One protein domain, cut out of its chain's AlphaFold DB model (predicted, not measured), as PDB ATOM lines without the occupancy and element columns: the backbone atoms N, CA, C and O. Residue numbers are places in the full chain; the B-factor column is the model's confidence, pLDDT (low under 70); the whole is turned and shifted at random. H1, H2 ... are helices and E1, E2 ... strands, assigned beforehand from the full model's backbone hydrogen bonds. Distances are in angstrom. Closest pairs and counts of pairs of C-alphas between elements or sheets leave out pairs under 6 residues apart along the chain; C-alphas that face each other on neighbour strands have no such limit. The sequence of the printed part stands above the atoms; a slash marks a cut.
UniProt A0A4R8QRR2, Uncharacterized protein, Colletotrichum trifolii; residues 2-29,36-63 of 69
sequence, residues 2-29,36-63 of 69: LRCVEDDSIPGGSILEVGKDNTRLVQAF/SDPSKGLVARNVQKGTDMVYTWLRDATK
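What this domain is: This is residues 2 to 29 and 36 to 63 of the 69 residues of an uncharacterized protein of Colletotrichum trifolii (UniProt A0A4R8QRR2). The parts are strung out in a row: a one-turn helix H1 at one end, then a small two-stranded hairpin of E1 and E2, and at the other end a longer helix H2 in the stretch of residues 45 to 63, which sticks out and makes much of the length. The printed part has 56 residues, with two named helices and two named strands in the order H1, E1, E2, H2; the sheet, E1 - E2, is antiparallel. The class is mixed, helices and strands, with 25 residues, under half, in named elements. The whole is extended, with a radius of gyration of the C-alphas of 17.9 A and spans of 55 by 24 by 17 A.

How they stand to each other: Start at H1, residues 3 to 6, and follow a short link of 9 residues to E1, residues 16 to 19. A tight link of 2 residues leads on to E2, residues 22 to 25, and the two strands form a hairpin, antiparallel at 168 degrees. Look at N 17 and O 24, 3.0 A apart, and N 19 and O 22, 2.8 A apart, both within hydrogen-bond range. H1 is apart from E2. Beyond the cut, H2, residues 47 to 59, is apart from H1 and E1. In H2 every O i to N i+4 pair is within hydrogen-bond range; H1 is too short for such a pair.

Where its parts are: Find C-alpha 3 at (41.001, 112.906, 110.845), where H1 begins; it measures 5.1 A. E1 measures 9.8 A from C-alpha 16 at (37.403, 109.483, 100.814), and E2 10.5 A. H2 runs 18.5 A to C-alpha 59 at (16.382, 94.627, 75.547).

The domain as a whole: The C-alphas of Glu 6 and Thr 62, the two farthest apart, are 55.5 A apart. Residues 30 to 35 are cut out, and C-alphas 29 and 36 are 19.1 A apart across the cut. No printed residue has a pLDDT under 70.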
ATOM      1  N   LEU A   2      37.320 115.024 111.368       87.50
ATOM      2  CA  LEU A   2      38.465 115.486 112.180       87.50
ATOM      3  C   LEU A   2      39.808 114.905 111.698       87.50
ATOM      4  O   LEU A   2      40.738 115.654 111.435       87.50
ATOM      5  N   ARG A   3      39.841 113.591 111.435       87.31
ATOM      6  CA  ARG A   3      41.001 112.906 110.845       87.31
ATOM      7  C   ARG A   3      41.550 113.590 109.583       87.31
ATOM      8  O   ARG A   3      42.749 113.596 109.405       87.31
ATOM      9  N   CYS A   4      40.725 114.213 108.737       89.50
ATOM     10  CA  CYS A   4      41.208 114.891 107.524       89.50
ATOM     11  C   CYS A   4      42.017 116.169 107.810       89.50
ATOM     12  O   CYS A   4      42.623 116.712 106.898       89.50
ATOM     13  N   VAL A   5      41.952 116.692 109.037       90.38
ATOM     14  CA  VAL A   5      42.696 117.881 109.483       90.38
ATOM     15  C   VAL A   5      43.958 117.484 110.250       90.38
ATOM     16  O   VAL A   5      44.916 118.245 110.280       90.38
ATOM     17  N   GLU A   6      43.951 116.307 110.877       93.44
ATOM     18  CA  GLU A   6      45.022 115.835 111.764       93.44
ATOM     19  C   GLU A   6      45.980 114.840 111.093       93.44
ATOM     20  O   GLU A   6      47.111 114.681 111.537       93.44
ATOM     21  N   ASP A   7      45.518 114.133 110.060       91.81
ATOM     22  CA  ASP A   7      46.255 113.063 109.393       91.81
ATOM     23  C   ASP A   7      46.942 113.605 108.134       91.81
ATOM     24  O   ASP A   7      46.312 113.760 107.087       91.81
ATOM     25  N   ASP A   8      48.249 113.853 108.231       93.50
ATOM     26  CA  ASP A   8      49.076 114.345 107.119       93.50
ATOM     27  C   ASP A   8      49.060 113.411 105.890       93.50
ATOM     28  O   ASP A   8      49.402 113.834 104.784       93.50
ATOM     29  N   SER A   9      48.635 112.146 106.043       90.69
ATOM     30  CA  SER A   9      48.455 111.222 104.914       90.69
ATOM     31  C   SER A   9      47.200 111.505 104.074       90.69
ATOM     32  O   SER A   9      47.029 110.908 103.009       90.69
ATOM     33  N   ILE A  10      46.333 112.423 104.518       92.81
ATOM     34  CA  ILE A  10      45.103 112.838 103.835       92.81
ATOM     35  C   ILE A  10      45.230 114.312 103.425       92.81
ATOM     36  O   ILE A  10      44.633 115.193 104.049       92.81
ATOM     37  N   PRO A  11      45.993 114.620 102.361       91.81
ATOM     38  CA  PRO A  11      46.158 115.994 101.911       91.81
ATOM     39  C   PRO A  11      44.835 116.599 101.425       91.81
ATOM     40  O   PRO A  11      43.896 115.896 101.027       91.81
ATOM     41  N   GLY A  12      44.780 117.931 101.392       92.12
ATOM     42  CA  GLY A  12      43.653 118.664 100.817       92.12
ATOM     43  C   GLY A  12      43.349 118.209  99.384       92.12
ATOM     44  O   GLY A  12      44.253 118.037  98.571       92.12
ATOM     45  N   GLY A  13      42.064 118.000  99.080       91.00
ATOM     46  CA  GLY A  13      41.610 117.462  97.790       91.00
ATOM     47  C   GLY A  13      41.506 115.934  97.729       91.00
ATOM     48  O   GLY A  13      41.058 115.405  96.715       91.00
ATOM     49  N   SER A  14      41.859 115.222  98.804       93.62
ATOM     50  CA  SER A  14      41.656 113.773  98.905       93.62
ATOM     51  C   SER A  14      40.180 113.385  98.793       93.62
ATOM     52  O   SER A  14      39.315 113.987  99.433       93.62
ATOM     53  N   ILE A  15      39.897 112.325  98.032       93.62
ATOM     54  CA  ILE A  15      38.567 111.716  97.944       93.62
ATOM     55  C   ILE A  15      38.526 110.525  98.897       93.62
ATOM     56  O   ILE A  15      39.322 109.593  98.779       93.62
ATOM     57  N   LEU A  16      37.591 110.555  99.843       93.81
ATOM     58  CA  LEU A  16      37.403 109.483 100.814       93.81
ATOM     59  C   LEU A  16      36.090 108.759 100.559       93.81
ATOM     60  O   LEU A  16      35.059 109.388 100.326       93.81
ATOM     61  N   GLU A  17      36.124 107.440 100.699       93.12
ATOM     62  CA  GLU A  17      34.913 106.650 100.862       93.12
ATOM     63  C   GLU A  17      34.677 106.398 102.352       93.12
ATOM     64  O   GLU A  17      35.586 105.967 103.068       93.12
ATOM     65  N   VAL A  18      33.460 106.687 102.819       93.12
ATOM     66  CA  VAL A  18      33.082 106.635 104.235       93.12
ATOM     67  C   VAL A  18      31.874 105.719 104.406       93.12
ATOM     68  O   VAL A  18      30.772 106.042 103.969       93.12
ATOM     69  N   GLY A  19      32.093 104.585 105.064       93.12
ATOM     70  CA  GLY A  19      31.070 103.637 105.493       93.12
ATOM     71  C   GLY A  19      31.069 103.474 107.011       93.12
ATOM     72  O   GLY A  19      31.867 104.078 107.730       93.12
ATOM     73  N   LYS A  20      30.179 102.623 107.522       93.12
ATOM     74  CA  LYS A  20      30.161 102.275 108.944       93.12
ATOM     75  C   LYS A  20      31.476 101.598 109.328       93.12
ATOM     76  O   LYS A  20      31.814 100.545 108.788       93.12
ATOM     77  N   ASP A  21      32.195 102.209 110.268       91.75
ATOM     78  CA  ASP A  21      33.483 101.726 110.778       91.75
ATOM     79  C   ASP A  21      34.483 101.407 109.648       91.75
ATOM     80  O   ASP A  21      35.283 100.475 109.737       91.75
ATOM     81  N   ASN A  22      34.385 102.142 108.536       90.00
ATOM     82  CA  ASN A  22      35.238 101.993 107.365       90.00
ATOM     83  C   ASN A  22      35.477 103.367 106.735       90.00
ATOM     84  O   ASN A  22      34.541 104.088 106.399       90.00
ATOM     85  N   THR A  23      36.735 103.760 106.584       91.25
ATOM     86  CA  THR A  23      37.093 104.989 105.870       91.25
ATOM     87  C   THR A  23      38.413 104.781 105.158       91.25
ATOM     88  O   THR A  23      39.437 104.589 105.821       91.25
ATOM     89  N   ARG A  24      38.398 104.866 103.826       91.81
ATOM     90  CA  ARG A  24      39.600 104.716 102.997       91.81
ATOM     91  C   ARG A  24      39.749 105.850 101.991       91.81
ATOM     92  O   ARG A  24      38.777 106.515 101.635       91.81
ATOM     93  N   LEU A  25      40.976 106.007 101.509       93.44
ATOM     94  CA  LEU A  25      41.308 106.872 100.387       93.44
ATOM     95  C   LEU A  25      40.942 106.178  99.071       93.44
ATOM     96  O   LEU A  25      41.404 105.063  98.822       93.44
ATOM     97  N   VAL A  26      40.146 106.848  98.240       95.00
ATOM     98  CA  VAL A  26      39.815 106.377  96.891       95.00
ATOM     99  C   VAL A  26      41.001 106.644  95.975       95.00
ATOM    100  O   VAL A  26      41.492 107.771  95.889       95.00
ATOM    101  N   GLN A  27      41.470 105.604  95.296       94.31
ATOM    102  CA  GLN A  27      42.575 105.704  94.351       94.31
ATOM    103  C   GLN A  27      42.087 106.179  92.983       94.31
ATOM    104  O   GLN A  27      41.004 105.826  92.522       94.31
ATOM    105  N   ALA A  28      42.920 106.954  92.290       92.19
ATOM    106  CA  ALA A  28      42.622 107.375  90.921       92.19
ATOM    107  C   ALA A  28      42.699 106.208  89.921       92.19
ATOM    108  O   ALA A  28      41.987 106.192  88.920       92.19
ATOM    109  N   PHE A  29      43.566 105.230  90.194       95.25
ATOM    110  CA  PHE A  29      43.824 104.096  89.315       95.25
ATOM    111  C   PHE A  29      43.635 102.792  90.076       95.25
ATOM    112  O   PHE A  29      44.150 102.645  91.181       95.25
ATOM    113  N   SER A  36      31.959  95.498  99.966       90.19
ATOM    114  CA  SER A  36      30.690  94.858  99.630       90.19
ATOM    115  C   SER A  36      29.916  94.311 100.828       90.19
ATOM    116  O   SER A  36      28.766  93.904 100.653       90.19
ATOM    117  N   ASP A  37      30.507  94.283 102.029       91.38
ATOM    118  CA  ASP A  37      29.801  93.864 103.237       91.38
ATOM    119  C   ASP A  37      28.622  94.822 103.526       91.38
ATOM    120  O   ASP A  37      28.826  96.014 103.795       91.38
ATOM    121  N   PRO A  38      27.365  94.328 103.533       88.69
ATOM    122  CA  PRO A  38      26.191  95.141 103.834       88.69
ATOM    123  C   PRO A  38      26.265  95.861 105.186       88.69
ATOM    124  O   PRO A  38      25.643  96.914 105.348       88.69
ATOM    125  N   SER A  39      27.023  95.329 106.152       90.94
ATOM    126  CA  SER A  39      27.210  95.937 107.472       90.94
ATOM    127  C   SER A  39      27.902  97.302 107.402       90.94
ATOM    128  O   SER A  39      27.676  98.152 108.267       90.94
ATOM    129  N   LYS A  40      28.686  97.540 106.342       92.81
ATOM    130  CA  LYS A  40      29.402  98.794 106.093       92.81
ATOM    131  C   LYS A  40      28.514  99.886 105.516       92.81
ATOM    132  O   LYS A  40      28.889 101.054 105.563       92.81
ATOM    133  N   GLY A  41      27.334  99.536 104.996       91.31
ATOM    134  CA  GLY A  41      26.378 100.504 104.455       91.31
ATOM    135  C   GLY A  41      26.844 101.204 103.175       91.31
ATOM    136  O   GLY A  41      26.357 102.289 102.874       91.31
ATOM    137  N   LEU A  42      27.782 100.601 102.440       93.19
ATOM    138  CA  LEU A  42      28.377 101.167 101.223       93.19
ATOM    139  C   LEU A  42      27.747 100.630  99.935       93.19
ATOM    140  O   LEU A  42      27.858 101.248  98.879       93.19
ATOM    141  N   VAL A  43      27.041  99.502 100.021       89.69
ATOM    142  CA  VAL A  43      26.328  98.900  98.895       89.69
ATOM    143  C   VAL A  43      24.828  99.036  99.107       89.69
ATOM    144  O   VAL A  43      24.283  98.688 100.157       89.69
ATOM    145  N   ALA A  44      24.141  99.550  98.086       87.50
ATOM    146  CA  ALA A  44      22.692  99.659  98.104       87.50
ATOM    147  C   ALA A  44      22.041  98.269  98.206       87.50
ATOM    148  O   ALA A  44      22.499  97.285  97.632       87.50
ATOM    149  N   ARG A  45      20.915  98.167  98.914       84.19
ATOM    150  CA  ARG A  45      20.143  96.916  98.930       84.19
ATOM    151  C   ARG A  45      19.494  96.667  97.566       84.19
ATOM    152  O   ARG A  45      19.104  97.611  96.888       84.19
ATOM    153  N   ASN A  46      19.267  95.398  97.221       87.88
ATOM    154  CA  ASN A  46      18.555  94.990  96.002       87.88
ATOM    155  C   ASN A  46      19.177  95.494  94.681       87.88
ATOM    156  O   ASN A  46      18.437  95.630  93.706       87.88
ATOM    157  N   VAL A  47      20.498  95.733  94.611       89.31
ATOM    158  CA  VAL A  47      21.164  96.186  93.365       89.31
ATOM    159  C   VAL A  47      20.783  95.308  92.179       89.31
ATOM    160  O   VAL A  47      20.407  95.833  91.138       89.31
ATOM    161  N   GLN A  48      20.762  93.984  92.366       91.44
ATOM    162  CA  GLN A  48      20.392  93.039  91.314       91.44
ATOM    163  C   GLN A  48      19.020  93.340  90.695       91.44
ATOM    164  O   GLN A  48      18.887  93.310  89.480       91.44
ATOM    165  N   LYS A  49      18.019  93.719  91.502       94.81
ATOM    166  CA  LYS A  49      16.683  94.052  90.984       94.81
ATOM    167  C   LYS A  49      16.723  95.291  90.092       94.81
ATOM    168  O   LYS A  49      16.105  95.299  89.034       94.81
ATOM    169  N   GLY A  50      17.453  96.326  90.513       92.44
ATOM    170  CA  GLY A  50      17.644  97.533  89.707       92.44
ATOM    171  C   GLY A  50      18.376  97.227  88.400       92.44
ATOM    172  O   GLY A  50      17.946  97.662  87.334       92.44
ATOM    173  N   THR A  51      19.422  96.404  88.476       94.94
ATOM    174  CA  THR A  51      20.169  95.916  87.313       94.94
ATOM    175  C   THR A  51      19.257  95.177  86.333       94.94
ATOM    176  O   THR A  51      19.211  95.531  85.155       94.94
ATOM    177  N   ASP A  52      18.471  94.209  86.807       97.19
ATOM    178  CA  ASP A  52      17.559  93.419  85.971       97.19
ATOM    179  C   ASP A  52      16.506  94.296  85.280       97.19
ATOM    180  O   ASP A  52      16.197  94.097  84.101       97.19
ATOM    181  N   MET A  53      15.984  95.306  85.984       95.19
ATOM    182  CA  MET A  53      15.044  96.273  85.415       95.19
ATOM    183  C   MET A  53      15.660  97.052  84.249       95.19
ATOM    184  O   MET A  53      15.058  97.119  83.176       95.19
ATOM    185  N   VAL A  54      16.867  97.599  84.433       94.19
ATOM    186  CA  VAL A  54      17.567  98.356  83.383       94.19
ATOM    187  C   VAL A  54      17.850  97.464  82.176       94.19
ATOM    188  O   VAL A  54      17.533  97.841  81.049       94.19
ATOM    189  N   TYR A  55      18.368  96.251  82.389       95.56
ATOM    190  CA  TYR A  55      18.626  95.317  81.289       95.56
ATOM    191  C   TYR A  55      17.352  94.896  80.557       95.56
ATOM    192  O   TYR A  55      17.373  94.735  79.337       95.56
ATOM    193  N   THR A  56      16.235  94.753  81.267       96.12
ATOM    194  CA  THR A  56      14.937  94.477  80.642       96.12
ATOM    195  C   THR A  56      14.516  95.617  79.718       96.12
ATOM    196  O   THR A  56      14.054  95.365  78.609       96.12
ATOM    197  N   TRP A  57      14.705  96.874  80.126       93.88
ATOM    198  CA  TRP A  57      14.397  98.030  79.279       93.88
ATOM    199  C   TRP A  57      15.332  98.153  78.080       93.88
ATOM    200  O   TRP A  57      14.868  98.447  76.986       93.88
ATOM    201  N   LEU A  58      16.624  97.880  78.264       93.50
ATOM    202  CA  LEU A  58      17.598  97.907  77.173       93.50
ATOM    203  C   LEU A  58      17.323  96.840  76.107       93.50
ATOM    204  O   LEU A  58      17.569  97.075  74.928       93.50
ATOM    205  N   ARG A  59      16.785  95.679  76.495       94.00
ATOM    206  CA  ARG A  59      16.382  94.627  75.547       94.00
ATOM    207  C   ARG A  59      15.142  94.988  74.734       94.00
ATOM    208  O   ARG A  59      14.952  94.451  73.648       94.00
ATOM    209  N   ASP A  60      14.303  95.872  75.254       92.81
ATOM    210  CA  ASP A  60      13.079  96.302  74.597       92.81
ATOM    211  C   ASP A  60      13.372  97.473  73.654       92.81
ATOM    212  O   ASP A  60      13.343  98.643  74.042       92.81
ATOM    213  N   ALA A  61      13.668  97.143  72.395       88.38
ATOM    214  CA  ALA A  61      13.978  98.130  71.367       88.38
ATOM    215  C   ALA A  61      12.859  99.169  71.185       88.38
ATOM    216  O   ALA A  61      13.161 100.307  70.843       88.38
ATOM    217  N   THR A  62      11.597  98.844  71.494       89.56
ATOM    218  CA  THR A  62      10.480  99.803  71.376       89.56
ATOM    219  C   THR A  62      10.623 101.010  72.307       89.56
ATOM    220  O   THR A  62      10.010 102.050  72.074       89.56
ATOM    221  N   LYS A  63      11.456 100.905  73.350       84.69
ATOM    222  CA  LYS A  63      11.681 101.977  74.327       84.69
ATOM    223  C   LYS A  63      12.741 102.990  73.924       84.69
ATOM    224  O   LYS A  63      12.767 104.075  74.496       84.69
TER     225      LYS A  63